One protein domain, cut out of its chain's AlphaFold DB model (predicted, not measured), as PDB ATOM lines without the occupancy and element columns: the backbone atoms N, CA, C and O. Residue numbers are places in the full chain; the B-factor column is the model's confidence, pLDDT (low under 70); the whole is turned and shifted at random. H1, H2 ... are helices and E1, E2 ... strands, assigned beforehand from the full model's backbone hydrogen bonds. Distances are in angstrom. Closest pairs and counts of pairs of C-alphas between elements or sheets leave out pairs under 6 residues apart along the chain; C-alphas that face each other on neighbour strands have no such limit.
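What this domain is: This is residues 8 to 101 of the 111 residues of the protein "Metallophos domain-containing protein" of Desulfurococcales archaeon ex4484_217_1 (UniProt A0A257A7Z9). A small parallel sheet of four strands, E1 to E4, stands between two side-by-side helices, H1 and H2, and a strand hairpin, E5 and E6, on its other side. H1 and H2 come nearest to the sheet with residues 23 to 27 and 54 to 57, and the long loop of residues 69 to 82 leads from E3 to E4. The printed part has 94 residues, with two named helices and six named strands in the order E1 H1 E2 H2 E3 E4 E5 E6. The parallel sheet runs E1 E2 E3 E4, E5 and E6 are antiparallel, and the class is mixed, helices and strands. The whole is compact, with a radius of gyration of the C-alphas of 12.3 A and spans of 35 by 30 by 19 A.

How they stand to each other: Edge strand E1, residues 8 to 10, is parallel to E2, residues 34 to 38, at 22 degrees, with N 10 and O 36 at 2.9 A. Between them in the chain comes H1, residues 17 to 29, which is on the sheet but only grazes it. E2 is parallel to E3, residues 64 to 68, at 12 degrees, with N 37 and O 66 at 2.8 A. H2, residues 47 to 57, lies between E2 and E3 in the chain and also only grazes the sheet. E1, H1, E2 and E2, H2, E3 are strand-helix-strand units, each two parallel neighbour strands with a helix between, with right-handed crossovers. H1 and H2 touch at a shallow tilt of 19 degrees, the same way; their closest C-alphas, of Ile 20 and Gly 56, are 6.3 A apart. In both helices every O i to N i+4 pair is within hydrogen-bond range. E3 is parallel to edge strand E4, residues 83 to 85, at 21 degrees, with N 84 and O 65 at 2.8 A. E5, residues 90 to 93, and E6, residues 96 to 99, form an antiparallel hairpin at 151 degrees, with N 93 and O 96 at 2.8 A. E6 and E3 are near each other, with 5 pairs of C-alphas within 10 A, while E4 and E5 are only just apart, closest 8.4 A.

Where its parts are: E1 begins at C-alpha 8, (166.850, 153.703, 236.688). H1 measures 18.5 A from first to last C-alpha, E2 13.0 A, H2 15.4 A and E3 13.5 A. H2 begins at C-alpha 47, (182.840, 135.811, 233.318), and E6 ends at C-alpha 99, (181.547, 157.122, 241.415).

The domain as a whole: The two C-alphas farthest apart, of Asp 44 and Glu 95, are 35.6 A apart. The printed part has no cut. The link from E3 to E4, 14 residues, is long. The mean pLDDT of the printed part is 91.1, and no printed residue is under 70.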
ATOM      1  N   ILE A   8     167.284 154.838 235.867       95.56
ATOM      2  CA  ILE A   8     166.850 153.703 236.688       95.56
ATOM      3  C   ILE A   8     168.049 153.109 237.419       95.56
ATOM      4  O   ILE A   8     169.170 153.176 236.917       95.56
ATOM      5  N   ALA A   9     167.808 152.518 238.586       95.44
ATOM      6  CA  ALA A   9     168.818 151.824 239.376       95.44
ATOM      7  C   ALA A   9     168.419 150.355 239.562       95.44
ATOM      8  O   ALA A   9     167.253 150.066 239.828       95.44
ATOM      9  N   ILE A  10     169.379 149.447 239.399       96.00
ATOM     10  CA  ILE A  10     169.198 147.994 239.500       96.00
ATOM     11  C   ILE A  10     170.391 147.355 240.230       96.00
ATOM     12  O   ILE A  10     171.482 147.926 240.255       96.00
ATOM     13  N   ALA A  11     170.189 146.164 240.786       95.06
ATOM     14  CA  ALA A  11     171.200 145.343 241.459       95.06
ATOM     15  C   ALA A  11     170.786 143.860 241.385       95.06
ATOM     16  O   ALA A  11     169.694 143.570 240.885       95.06
ATOM     17  N   ASP A  12     171.636 142.952 241.873       94.56
ATOM     18  CA  ASP A  12     171.319 141.534 242.137       94.56
ATOM     19  C   ASP A  12     170.687 140.797 240.944       94.56
ATOM     20  O   ASP A  12     169.694 140.073 241.048       94.56
ATOM     21  N   ILE A  13     171.261 141.002 239.757       95.25
ATOM     22  CA  ILE A  13     170.761 140.410 238.510       95.25
ATOM     23  C   ILE A  13     171.086 138.913 238.446       95.25
ATOM     24  O   ILE A  13     170.335 138.148 237.834       95.25
ATOM     25  N   HIS A  14     172.216 138.504 239.030       95.06
ATOM     26  CA  HIS A  14     172.704 137.125 239.117       95.06
ATOM     27  C   HIS A  14     172.582 136.344 237.798       95.06
ATOM     28  O   HIS A  14     172.206 135.172 237.765       95.06
ATOM     29  N   GLY A  15     172.879 136.998 236.672       94.44
ATOM     30  CA  GLY A  15     172.855 136.364 235.356       94.44
ATOM     31  C   GLY A  15     171.497 136.233 234.671       94.44
ATOM     32  O   GLY A  15     171.424 135.605 233.610       94.44
ATOM     33  N   SER A  16     170.425 136.806 235.221       95.12
ATOM     34  CA  SER A  16     169.076 136.678 234.662       95.12
ATOM     35  C   SER A  16     168.917 137.400 233.316       95.12
ATOM     36  O   SER A  16     168.593 138.584 233.238       95.12
ATOM     37  N   ILE A  17     169.104 136.669 232.213       92.25
ATOM     38  CA  ILE A  17     168.945 137.211 230.853       92.25
ATOM     39  C   ILE A  17     167.493 137.600 230.558       92.25
ATOM     40  O   ILE A  17     167.259 138.638 229.947       92.25
ATOM     41  N   ALA A  18     166.522 136.825 231.047       93.81
ATOM     42  CA  ALA A  18     165.104 137.142 230.878       93.81
ATOM     43  C   ALA A  18     164.738 138.490 231.523       93.81
ATOM     44  O   ALA A  18     163.967 139.263 230.954       93.81
ATOM     45  N   TYR A  19     165.327 138.802 232.684       94.81
ATOM     46  CA  TYR A  19     165.177 140.112 233.313       94.81
ATOM     47  C   TYR A  19     165.795 141.222 232.456       94.81
ATOM     48  O   TYR A  19     165.149 142.242 232.222       94.81
ATOM     49  N   ILE A  20     167.004 141.014 231.922       94.62
ATOM     50  CA  ILE A  20     167.664 141.996 231.049       94.62
ATOM     51  C   ILE A  20     166.846 142.297 229.791       94.62
ATOM     52  O   ILE A  20     166.735 143.458 229.404       94.62
ATOM     53  N   GLU A  21     166.242 141.291 229.163       93.50
ATOM     54  CA  GLU A  21     165.384 141.497 227.992       93.50
ATOM     55  C   GLU A  21     164.173 142.381 228.321       93.50
ATOM     56  O   GLU A  21     163.883 143.337 227.597       93.50
ATOM     57  N   GLN A  22     163.500 142.121 229.446       94.88
ATOM     58  CA  GLN A  22     162.380 142.945 229.907       94.88
ATOM     59  C   GLN A  22     162.825 144.370 230.257       94.88
ATOM     60  O   GLN A  22     162.172 145.336 229.861       94.88
ATOM     61  N   LEU A  23     163.961 144.503 230.942       94.94
ATOM     62  CA  LEU A  23     164.542 145.783 231.324       94.94
ATOM     63  C   LEU A  23     164.881 146.639 230.101       94.94
ATOM     64  O   LEU A  23     164.529 147.815 230.060       94.94
ATOM     65  N   VAL A  24     165.532 146.064 229.089       93.25
ATOM     66  CA  VAL A  24     165.900 146.785 227.861       93.25
ATOM     67  C   VAL A  24     164.655 147.263 227.114       93.25
ATOM     68  O   VAL A  24     164.643 148.385 226.609       93.25
ATOM     69  N   ASN A  25     163.593 146.456 227.074       93.44
ATOM     70  CA  ASN A  25     162.322 146.879 226.487       93.44
ATOM     71  C   ASN A  25     161.699 148.035 227.280       93.44
ATOM     72  O   ASN A  25     161.302 149.035 226.685       93.44
ATOM     73  N   HIS A  26     161.687 147.948 228.613       94.44
ATOM     74  CA  HIS A  26     161.204 149.029 229.471       94.44
ATOM     75  C   HIS A  26     161.990 150.332 229.257       94.44
ATOM     76  O   HIS A  26     161.387 151.392 229.096       94.44
ATOM     77  N   VAL A  27     163.322 150.250 229.206       94.75
ATOM     78  CA  VAL A  27     164.233 151.380 228.971       94.75
ATOM     79  C   VAL A  27     163.918 152.083 227.653       94.75
ATOM     80  O   VAL A  27     163.777 153.305 227.636       94.75
ATOM     81  N   LYS A  28     163.741 151.311 226.574       91.38
ATOM     82  CA  LYS A  28     163.409 151.835 225.242       91.38
ATOM     83  C   LYS A  28     162.026 152.475 225.198       91.38
ATOM     84  O   LYS A  28     161.870 153.537 224.616       91.38
ATOM     85  N   SER A  29     161.023 151.852 225.814       93.56
ATOM     86  CA  SER A  29     159.644 152.355 225.787       93.56
ATOM     87  C   SER A  29     159.402 153.583 226.668       93.56
ATOM     88  O   SER A  29     158.338 154.186 226.559       93.56
ATOM     89  N   ASN A  30     160.338 153.939 227.555       93.06
ATOM     90  CA  ASN A  30     160.172 155.030 228.520       93.06
ATOM     91  C   ASN A  30     161.217 156.150 228.378       93.06
ATOM     92  O   ASN A  30     161.267 157.037 229.240       93.06
ATOM     93  N   ASP A  31     162.031 156.123 227.317       91.44
ATOM     94  CA  ASP A  31     163.107 157.088 227.052       91.44
ATOM     95  C   ASP A  31     164.055 157.240 228.255       91.44
ATOM     96  O   ASP A  31     164.320 158.336 228.762       91.44
ATOM     97  N   ILE A  32     164.510 156.106 228.798       94.88
ATOM     98  CA  ILE A  32     165.460 156.097 229.912       94.88
ATOM     99  C   ILE A  32     166.866 156.402 229.384       94.88
ATOM    100  O   ILE A  32     167.386 155.724 228.498       94.88
ATOM    101  N   HIS A  33     167.504 157.406 229.984       93.88
ATOM    102  CA  HIS A  33     168.805 157.925 229.566       93.88
ATOM    103  C   HIS A  33     169.960 157.216 230.282       93.88
ATOM    104  O   HIS A  33     171.040 157.054 229.711       93.88
ATOM    105  N   TYR A  34     169.728 156.766 231.521       95.00
ATOM    106  CA  TYR A  34     170.749 156.158 232.372       95.00
ATOM    107  C   TYR A  34     170.269 154.875 233.048       95.00
ATOM    108  O   TYR A  34     169.163 154.826 233.584       95.00
ATOM    109  N   ILE A  35     171.134 153.863 233.089       95.81
ATOM    110  CA  ILE A  35     170.970 152.679 233.941       95.81
ATOM    111  C   ILE A  35     172.134 152.667 234.923       95.81
ATOM    112  O   ILE A  35     173.285 152.589 234.501       95.81
ATOM    113  N   LEU A  36     171.837 152.737 236.215       95.44
ATOM    114  CA  LEU A  36     172.797 152.580 237.299       95.44
ATOM    115  C   LEU A  36     172.736 151.131 237.788       95.44
ATOM    116  O   LEU A  36     171.661 150.654 238.146       95.44
ATOM    117  N   VAL A  37     173.866 150.432 237.802       95.81
ATOM    118  CA  VAL A  37     173.950 149.036 238.245       95.81
ATOM    119  C   VAL A  37     174.858 148.932 239.466       95.81
ATOM    120  O   VAL A  37     176.053 149.226 239.384       95.81
ATOM    121  N   ALA A  38     174.293 148.486 240.584       94.56
ATOM    122  CA  ALA A  38     174.998 148.258 241.838       94.56
ATOM    123  C   ALA A  38     175.352 146.771 242.014       94.56
ATOM    124  O   ALA A  38     174.885 146.119 242.939       94.56
ATOM    125  N   GLY A  39     176.193 146.256 241.116       93.31
ATOM    126  CA  GLY A  39     176.808 144.939 241.248       93.31
ATOM    127  C   GLY A  39     175.902 143.728 241.029       93.31
ATOM    128  O   GLY A  39     174.751 143.838 240.603       93.31
ATOM    129  N   ASP A  40     176.505 142.566 241.278       94.62
ATOM    130  CA  ASP A  40     175.929 141.225 241.186       94.62
ATOM    131  C   ASP A  40     175.223 140.976 239.848       94.62
ATOM    132  O   ASP A  40     174.115 140.451 239.742       94.62
ATOM    133  N   LEU A  41     175.923 141.361 238.780       94.19
ATOM    134  CA  LEU A  41     175.563 141.089 237.392       94.19
ATOM    135  C   LEU A  41     175.674 139.594 237.073       94.19
ATOM    136  O   LEU A  41     174.860 139.064 236.314       94.19
ATOM    137  N   ALA A  42     176.677 138.915 237.628       93.00
ATOM    138  CA  ALA A  42     176.893 137.480 237.502       93.00
ATOM    139  C   ALA A  42     176.603 136.728 238.805       93.00
ATOM    140  O   ALA A  42     176.499 137.309 239.880       93.00
ATOM    141  N   ALA A  43     176.487 135.407 238.689       88.12
ATOM    142  CA  ALA A  43     176.572 134.491 239.818       88.12
ATOM    143  C   ALA A  43     177.979 133.874 239.859       88.12
ATOM    144  O   ALA A  43     178.581 133.632 238.808       88.12
ATOM    145  N   ASP A  44     178.503 133.631 241.062       86.81
ATOM    146  CA  ASP A  44     179.742 132.872 241.301       86.81
ATOM    147  C   ASP A  44     180.978 133.344 240.514       86.81
ATOM    148  O   ASP A  44     181.847 132.554 240.139       86.81
ATOM    149  N   ARG A  45     181.092 134.652 240.263       86.69
ATOM    150  CA  ARG A  45     182.189 135.272 239.501       86.69
ATOM    151  C   ARG A  45     182.309 134.731 238.071       86.69
ATOM    152  O   ARG A  45     183.390 134.781 237.477       86.69
ATOM    153  N   ASP A  46     181.213 134.243 237.482       91.56
ATOM    154  CA  ASP A  46     181.220 133.723 236.115       91.56
ATOM    155  C   ASP A  46     181.362 134.844 235.070       91.56
ATOM    156  O   ASP A  46     180.449 135.633 234.807       91.56
ATOM    157  N   LYS A  47     182.521 134.866 234.401       92.06
ATOM    158  CA  LYS A  47     182.840 135.811 233.318       92.06
ATOM    159  C   LYS A  47     181.889 135.705 232.137       92.06
ATOM    160  O   LYS A  47     181.608 136.718 231.493       92.06
ATOM    161  N   THR A  48     181.403 134.508 231.823       91.56
ATOM    162  CA  THR A  48     180.528 134.312 230.662       91.56
ATOM    163  C   THR A  48     179.188 134.995 230.892       91.56
ATOM    164  O   THR A  48     178.728 135.774 230.055       91.56
ATOM    165  N   THR A  49     178.589 134.750 232.051       92.00
ATOM    166  CA  THR A  49     177.327 135.342 232.484       92.00
ATOM    167  C   THR A  49     177.451 136.849 232.650       92.00
ATOM    168  O   THR A  49     176.637 137.575 232.078       92.00
ATOM    169  N   PHE A  50     178.516 137.327 233.302       94.31
ATOM    170  CA  PHE A  50     178.811 138.757 233.417       94.31
ATOM    171  C   PHE A  50     178.796 139.450 232.046       94.31
ATOM    172  O   PHE A  50     178.053 140.407 231.813       94.31
ATOM    173  N   ASN A  51     179.561 138.910 231.090       91.81
ATOM    174  CA  ASN A  51     179.659 139.465 229.743       91.81
ATOM    175  C   ASN A  51     178.324 139.420 228.991       91.81
ATOM    176  O   ASN A  51     178.031 140.331 228.215       91.81
ATOM    177  N   ARG A  52     177.504 138.382 229.196       92.44
ATOM    178  CA  ARG A  52     176.171 138.285 228.582       92.44
ATOM    179  C   ARG A  52     175.227 139.355 229.121       92.44
ATOM    180  O   ARG A  52     174.566 140.007 228.314       92.44
ATOM    181  N   VAL A  53     175.194 139.561 230.436       94.12
ATOM    182  CA  VAL A  53     174.350 140.575 231.085       94.12
ATOM    183  C   VAL A  53     174.756 141.977 230.637       94.12
ATOM    184  O   VAL A  53     173.924 142.716 230.112       94.12
ATOM    185  N   ILE A  54     176.047 142.312 230.731       92.50
ATOM    186  CA  ILE A  54     176.564 143.612 230.287       92.50
ATOM    187  C   ILE A  54     176.306 143.837 228.790       92.50
ATOM    188  O   ILE A  54     175.851 144.910 228.382       92.50
ATOM    189  N   ARG A  55     176.523 142.819 227.944       91.31
ATOM    190  CA  ARG A  55     176.213 142.912 226.512       91.31
ATOM    191  C   ARG A  55     174.723 143.153 226.274       91.31
ATOM    192  O   ARG A  55     174.407 143.960 225.401       91.31
ATOM    193  N   GLY A  56     173.842 142.490 227.022       92.44
ATOM    194  CA  GLY A  56     172.395 142.685 226.950       92.44
ATOM    195  C   GLY A  56     171.988 144.112 227.310       92.44
ATOM    196  O   GLY A  56     171.309 144.763 226.519       92.44
ATOM    197  N   LEU A  57     172.503 144.649 228.421       91.94
ATOM    198  CA  LEU A  57     172.301 146.052 228.815       91.94
ATOM    199  C   LEU A  57     172.784 147.033 227.731       91.94
ATOM    200  O   LEU A  57     172.136 148.040 227.459       91.94
ATOM    201  N   SER A  58     173.879 146.702 227.041       87.25
ATOM    202  CA  SER A  58     174.444 147.535 225.971       87.25
ATOM    203  C   SER A  58     173.600 147.624 224.692       87.25
ATOM    204  O   SER A  58     173.962 148.382 223.791       87.25
ATOM    205  N   LEU A  59     172.522 146.833 224.569       84.56
ATOM    206  CA  LEU A  59     171.626 146.833 223.403       84.56
ATOM    207  C   LEU A  59     170.698 148.057 223.348       84.56
ATOM    208  O   LEU A  59     170.025 148.256 222.334       84.56
ATOM    209  N   SER A  60     170.641 148.859 224.414       79.56
ATOM    210  CA  SER A  60     170.039 150.191 224.373       79.56
ATOM    211  C   SER A  60     171.118 151.221 224.039       79.56
ATOM    212  O   SER A  60     171.894 151.620 224.904       79.56
ATOM    213  N   THR A  61     171.230 151.597 222.763       76.38
ATOM    214  CA  THR A  61     172.332 152.439 222.259       76.38
ATOM    215  C   THR A  61     172.271 153.880 222.749       76.38
ATOM    216  O   THR A  61     173.322 154.486 222.936       76.38
ATOM    217  N   ASP A  62     171.067 154.386 223.007       86.88
ATOM    218  CA  ASP A  62     170.830 155.769 223.447       86.88
ATOM    219  C   ASP A  62     170.846 155.908 224.979       86.88
ATOM    220  O   ASP A  62     170.757 157.005 225.525       86.88
ATOM    221  N   THR A  63     171.008 154.785 225.686       92.69
ATOM    222  CA  THR A  63     171.071 154.727 227.144       92.69
ATOM    223  C   THR A  63     172.505 154.487 227.592       92.69
ATOM    224  O   THR A  63     173.168 153.546 227.146       92.69
ATOM    225  N   LYS A  64     172.985 155.307 228.528       93.94
ATOM    226  CA  LYS A  64     174.289 155.118 229.160       93.94
ATOM    227  C   LYS A  64     174.152 154.215 230.385       93.94
ATOM    228  O   LYS A  64     173.433 154.530 231.330       93.94
ATOM    229  N   VAL A  65     174.863 153.098 230.376       95.25
ATOM    230  CA  VAL A  65     174.951 152.162 231.497       95.25
ATOM    231  C   VAL A  65     176.148 152.547 232.352       95.25
ATOM    232  O   VAL A  65     177.251 152.722 231.841       95.25
ATOM    233  N   ILE A  66     175.939 152.680 233.651       94.88
ATOM    234  CA  ILE A  66     176.961 153.010 234.635       94.88
ATOM    235  C   ILE A  66     176.924 151.896 235.670       94.88
ATOM    236  O   ILE A  66     175.884 151.677 236.285       94.88
ATOM    237  N   TYR A  67     178.025 151.175 235.848       94.94
ATOM    238  CA  TYR A  67     178.057 150.035 236.754       94.94
ATOM    239  C   TYR A  67     179.265 150.071 237.680       94.94
ATOM    240  O   TYR A  67     180.348 150.526 237.310       94.94
ATOM    241  N   VAL A  68     179.063 149.550 238.882       94.38
ATOM    242  CA  VAL A  68     180.122 149.081 239.772       94.38
ATOM    243  C   VAL A  68     179.909 147.590 239.982       94.38
ATOM    244  O   VAL A  68     178.777 147.114 239.934       94.38
ATOM    245  N   ARG A  69     180.992 146.841 240.162       93.06
ATOM    246  CA  ARG A  69     180.904 145.403 240.405       93.06
ATOM    247  C   ARG A  69     180.455 145.088 241.832       93.06
ATOM    248  O   ARG A  69     180.776 145.834 242.756       93.06
ATOM    249  N   GLY A  70     179.757 143.970 241.984       93.19
ATOM    250  CA  GLY A  70     179.399 143.367 243.266       93.19
ATOM    251  C   GLY A  70     180.329 142.216 243.655       93.19
ATOM    252  O   GLY A  70     181.393 142.017 243.057       93.19
ATOM    253  N   GLU A  71     179.958 141.472 244.694       91.44
ATOM    254  CA  GLU A  71     180.770 140.383 245.253       91.44
ATOM    255  C   GLU A  71     180.788 139.173 244.313       91.44
ATOM    256  O   GLU A  71     181.828 138.524 244.113       91.44
ATOM    257  N   SER A  72     179.632 138.923 243.696       91.12
ATOM    258  CA  SER A  72     179.388 137.819 242.774       91.12
ATOM    259  C   SER A  72     179.969 138.077 241.385       91.12
ATOM    260  O   SER A  72     179.975 137.183 240.540       91.12
ATOM    261  N   ASP A  73     180.488 139.278 241.131       93.19
ATOM    262  CA  ASP A  73     181.038 139.655 239.838       93.19
ATOM    263  C   ASP A  73     182.528 139.296 239.705       93.19
ATOM    264  O   ASP A  73     183.321 139.480 240.639       93.19
ATOM    265  N   PRO A  74     182.969 138.826 238.524       90.25
ATOM    266  CA  PRO A  74     184.383 138.621 238.248       90.25
ATOM    267  C   PRO A  74     185.171 139.934 238.290       90.25
ATOM    268  O   PRO A  74     184.676 140.997 237.923       90.25
ATOM    269  N   ILE A  75     186.458 139.837 238.635       86.88
ATOM    270  CA  ILE A  75     187.420 140.926 238.428       86.88
ATOM    271  C   ILE A  75     187.723 140.985 236.926       86.88
ATOM    272  O   ILE A  75     188.580 140.261 236.410       86.88
ATOM    273  N   THR A  76     186.942 141.777 236.198       78.94
ATOM    274  CA  THR A  76     187.110 142.022 234.766       78.94
ATOM    275  C   THR A  76     186.587 143.406 234.419       78.94
ATOM    276  O   THR A  76     185.594 143.867 234.977       78.94
ATOM    277  N   GLU A  77     187.225 144.054 233.452       70.31
ATOM    278  CA  GLU A  77     186.701 145.285 232.871       70.31
ATOM    279  C   GLU A  77     185.926 144.955 231.596       70.31
ATOM    280  O   GLU A  77     186.392 144.186 230.752       70.31
ATOM    281  N   TYR A  78     184.737 145.539 231.461       75.56
ATOM    282  CA  TYR A  78     184.019 145.590 230.198       75.56
ATOM    283  C   TYR A  78     183.834 147.049 229.808       75.56
ATOM    284  O   TYR A  78     183.236 147.830 230.547       75.56
ATOM    285  N   THR A  79     184.296 147.395 228.611       70.81
ATOM    286  CA  THR A  79     184.198 148.757 228.093       70.81
ATOM    287  C   THR A  79     183.554 148.740 226.716       70.81
ATOM    288  O   THR A  79     183.958 147.991 225.826       70.81
ATOM    289  N   LYS A  80     182.548 149.594 226.539       80.44
ATOM    290  CA  LYS A  80     181.888 149.904 225.266       80.44
ATOM    291  C   LYS A  80     181.416 151.355 225.325       80.44
ATOM    292  O   LYS A  80     181.253 151.889 226.415       80.44
ATOM    293  N   ASN A  81     181.174 151.993 224.181       81.81
ATOM    294  CA  ASN A  81     180.883 153.435 224.102       81.81
ATOM    295  C   ASN A  81     179.757 153.921 225.039       81.81
ATOM    296  O   ASN A  81     179.812 155.053 225.510       81.81
ATOM    297  N   ASN A  82     178.754 153.083 225.318       89.44
ATOM    298  CA  ASN A  82     177.628 153.402 226.196       89.44
ATOM    299  C   ASN A  82     177.702 152.738 227.585       89.44
ATOM    300  O   ASN A  82     176.701 152.741 228.293       89.44
ATOM    301  N   ILE A  83     178.845 152.166 227.983       92.56
ATOM    302  CA  ILE A  83     179.026 151.504 229.283       92.56
ATOM    303  C   ILE A  83     180.214 152.119 230.023       92.56
ATOM    304  O   ILE A  83     181.330 152.149 229.507       92.56
ATOM    305  N   LEU A  84     179.974 152.562 231.253       92.69
ATOM    306  CA  LEU A  84     180.974 153.103 232.163       92.69
ATOM    307  C   LEU A  84     181.116 152.197 233.386       92.69
ATOM    308  O   LEU A  84     180.185 152.084 234.181       92.69
ATOM    309  N   ASN A  85     182.295 151.597 233.556       92.88
ATOM    310  CA  ASN A  85     182.692 151.010 234.832       92.88
ATOM    311  C   ASN A  85     183.201 152.124 235.757       92.88
ATOM    312  O   ASN A  85     184.211 152.763 235.449       92.88
ATOM    313  N   VAL A  86     182.518 152.347 236.876       93.44
ATOM    314  CA  VAL A  86     182.865 153.378 237.868       93.44
ATOM    315  C   VAL A  86     183.630 152.827 239.069       93.44
ATOM    316  O   VAL A  86     183.866 153.554 240.029       93.44
ATOM    317  N   GLU A  87     184.044 151.563 239.025       90.81
ATOM    318  CA  GLU A  87     184.879 150.948 240.052       90.81
ATOM    319  C   GLU A  87     186.168 151.746 240.284       90.81
ATOM    320  O   GLU A  87     187.027 151.830 239.403       90.81
ATOM    321  N   ASN A  88     186.299 152.329 241.481       86.88
ATOM    322  CA  ASN A  88     187.440 153.161 241.889       86.88
ATOM    323  C   ASN A  88     187.721 154.336 240.931       86.88
ATOM    324  O   ASN A  88     188.844 154.841 240.851       86.88
ATOM    325  N   ARG A  89     186.706 154.765 240.175       89.62
ATOM    326  CA  ARG A  89     186.776 155.836 239.177       89.62
ATOM    327  C   ARG A  89     185.609 156.793 239.379       89.62
ATOM    328  O   ARG A  89     184.585 156.443 239.960       89.62
ATOM    329  N   GLN A  90     185.757 158.004 238.859       90.44
ATOM    330  CA  GLN A  90     184.696 159.005 238.842       90.44
ATOM    331  C   GLN A  90     184.505 159.548 237.430       90.44
ATOM    332  O   GLN A  90     185.475 159.743 236.696       90.44
ATOM    333  N   TYR A  91     183.256 159.818 237.069       90.94
ATOM    334  CA  TYR A  91     182.893 160.399 235.782       90.94
ATOM    335  C   TYR A  91     181.856 161.495 235.982       90.94
ATOM    336  O   TYR A  91     180.975 161.373 236.829       90.94
ATOM    337  N   VAL A  92     181.937 162.548 235.174       90.94
ATOM    338  CA  VAL A  92     180.908 163.590 235.126       90.94
ATOM    339  C   VAL A  92     179.902 163.230 234.036       90.94
ATOM    340  O   VAL A  92     180.269 163.018 232.879       90.94
ATOM    341  N   VAL A  93     178.629 163.149 234.409       88.00
ATOM    342  CA  VAL A  93     177.503 162.809 233.539       88.00
ATOM    343  C   VAL A  93     176.414 163.853 233.755       88.00
ATOM    344  O   VAL A  93     175.790 163.871 234.808       88.00
ATOM    345  N   ASN A  94     176.204 164.727 232.767       85.06
ATOM    346  CA  ASN A  94     175.223 165.821 232.817       85.06
ATOM    347  C   ASN A  94     175.245 166.569 234.161       85.06
ATOM    348  O   ASN A  94     174.241 166.634 234.859       85.06
ATOM    349  N   GLU A  95     176.427 167.088 234.516       88.31
ATOM    350  CA  GLU A  95     176.695 167.863 235.746       88.31
ATOM    351  C   GLU A  95     176.679 167.057 237.057       88.31
ATOM    352  O   GLU A  95     177.015 167.595 238.111       88.31
ATOM    353  N   ILE A  96     176.385 165.755 237.009       90.00
ATOM    354  CA  ILE A  96     176.456 164.854 238.162       90.00
ATOM    355  C   ILE A  96     177.784 164.094 238.134       90.00
ATOM    356  O   ILE A  96     178.110 163.428 237.151       90.00
ATOM    357  N   THR A  97     178.537 164.144 239.230       93.50
ATOM    358  CA  THR A  97     179.688 163.255 239.427       93.50
ATOM    359  C   THR A  97     179.199 161.903 239.930       93.50
ATOM    360  O   THR A  97     178.568 161.822 240.982       93.50
ATOM    361  N   VAL A  98     179.511 160.839 239.194       93.19
ATOM    362  CA  VAL A  98     179.163 159.461 239.546       93.19
ATOM    363  C   VAL A  98     180.436 158.677 239.839       93.19
ATOM    364  O   VAL A  98     181.375 158.697 239.040       93.19
ATOM    365  N   ALA A  99     180.456 157.984 240.974       92.44
ATOM    366  CA  ALA A  99     181.547 157.122 241.415       92.44
ATOM    367  C   ALA A  99     180.981 155.812 241.975       92.44
ATOM    368  O   ALA A  99     179.862 155.790 242.491       92.44
ATOM    369  N   GLY A 100     181.750 154.727 241.871       90.25
ATOM    370  CA  GLY A 100     181.382 153.419 242.400       90.25
ATOM    371  C   GLY A 100     182.457 152.856 243.312       90.25
ATOM    372  O   GLY A 100     183.641 152.843 242.974       90.25
ATOM    373  N   ILE A 101     182.023 152.354 244.462       90.44
ATOM    374  CA  ILE A 101     182.881 151.659 245.416       90.44
ATOM    375  C   ILE A 101     182.521 150.172 245.324       90.44
ATOM    376  O   ILE A 101     181.393 149.822 245.678       90.44
TER     377      ILE A 101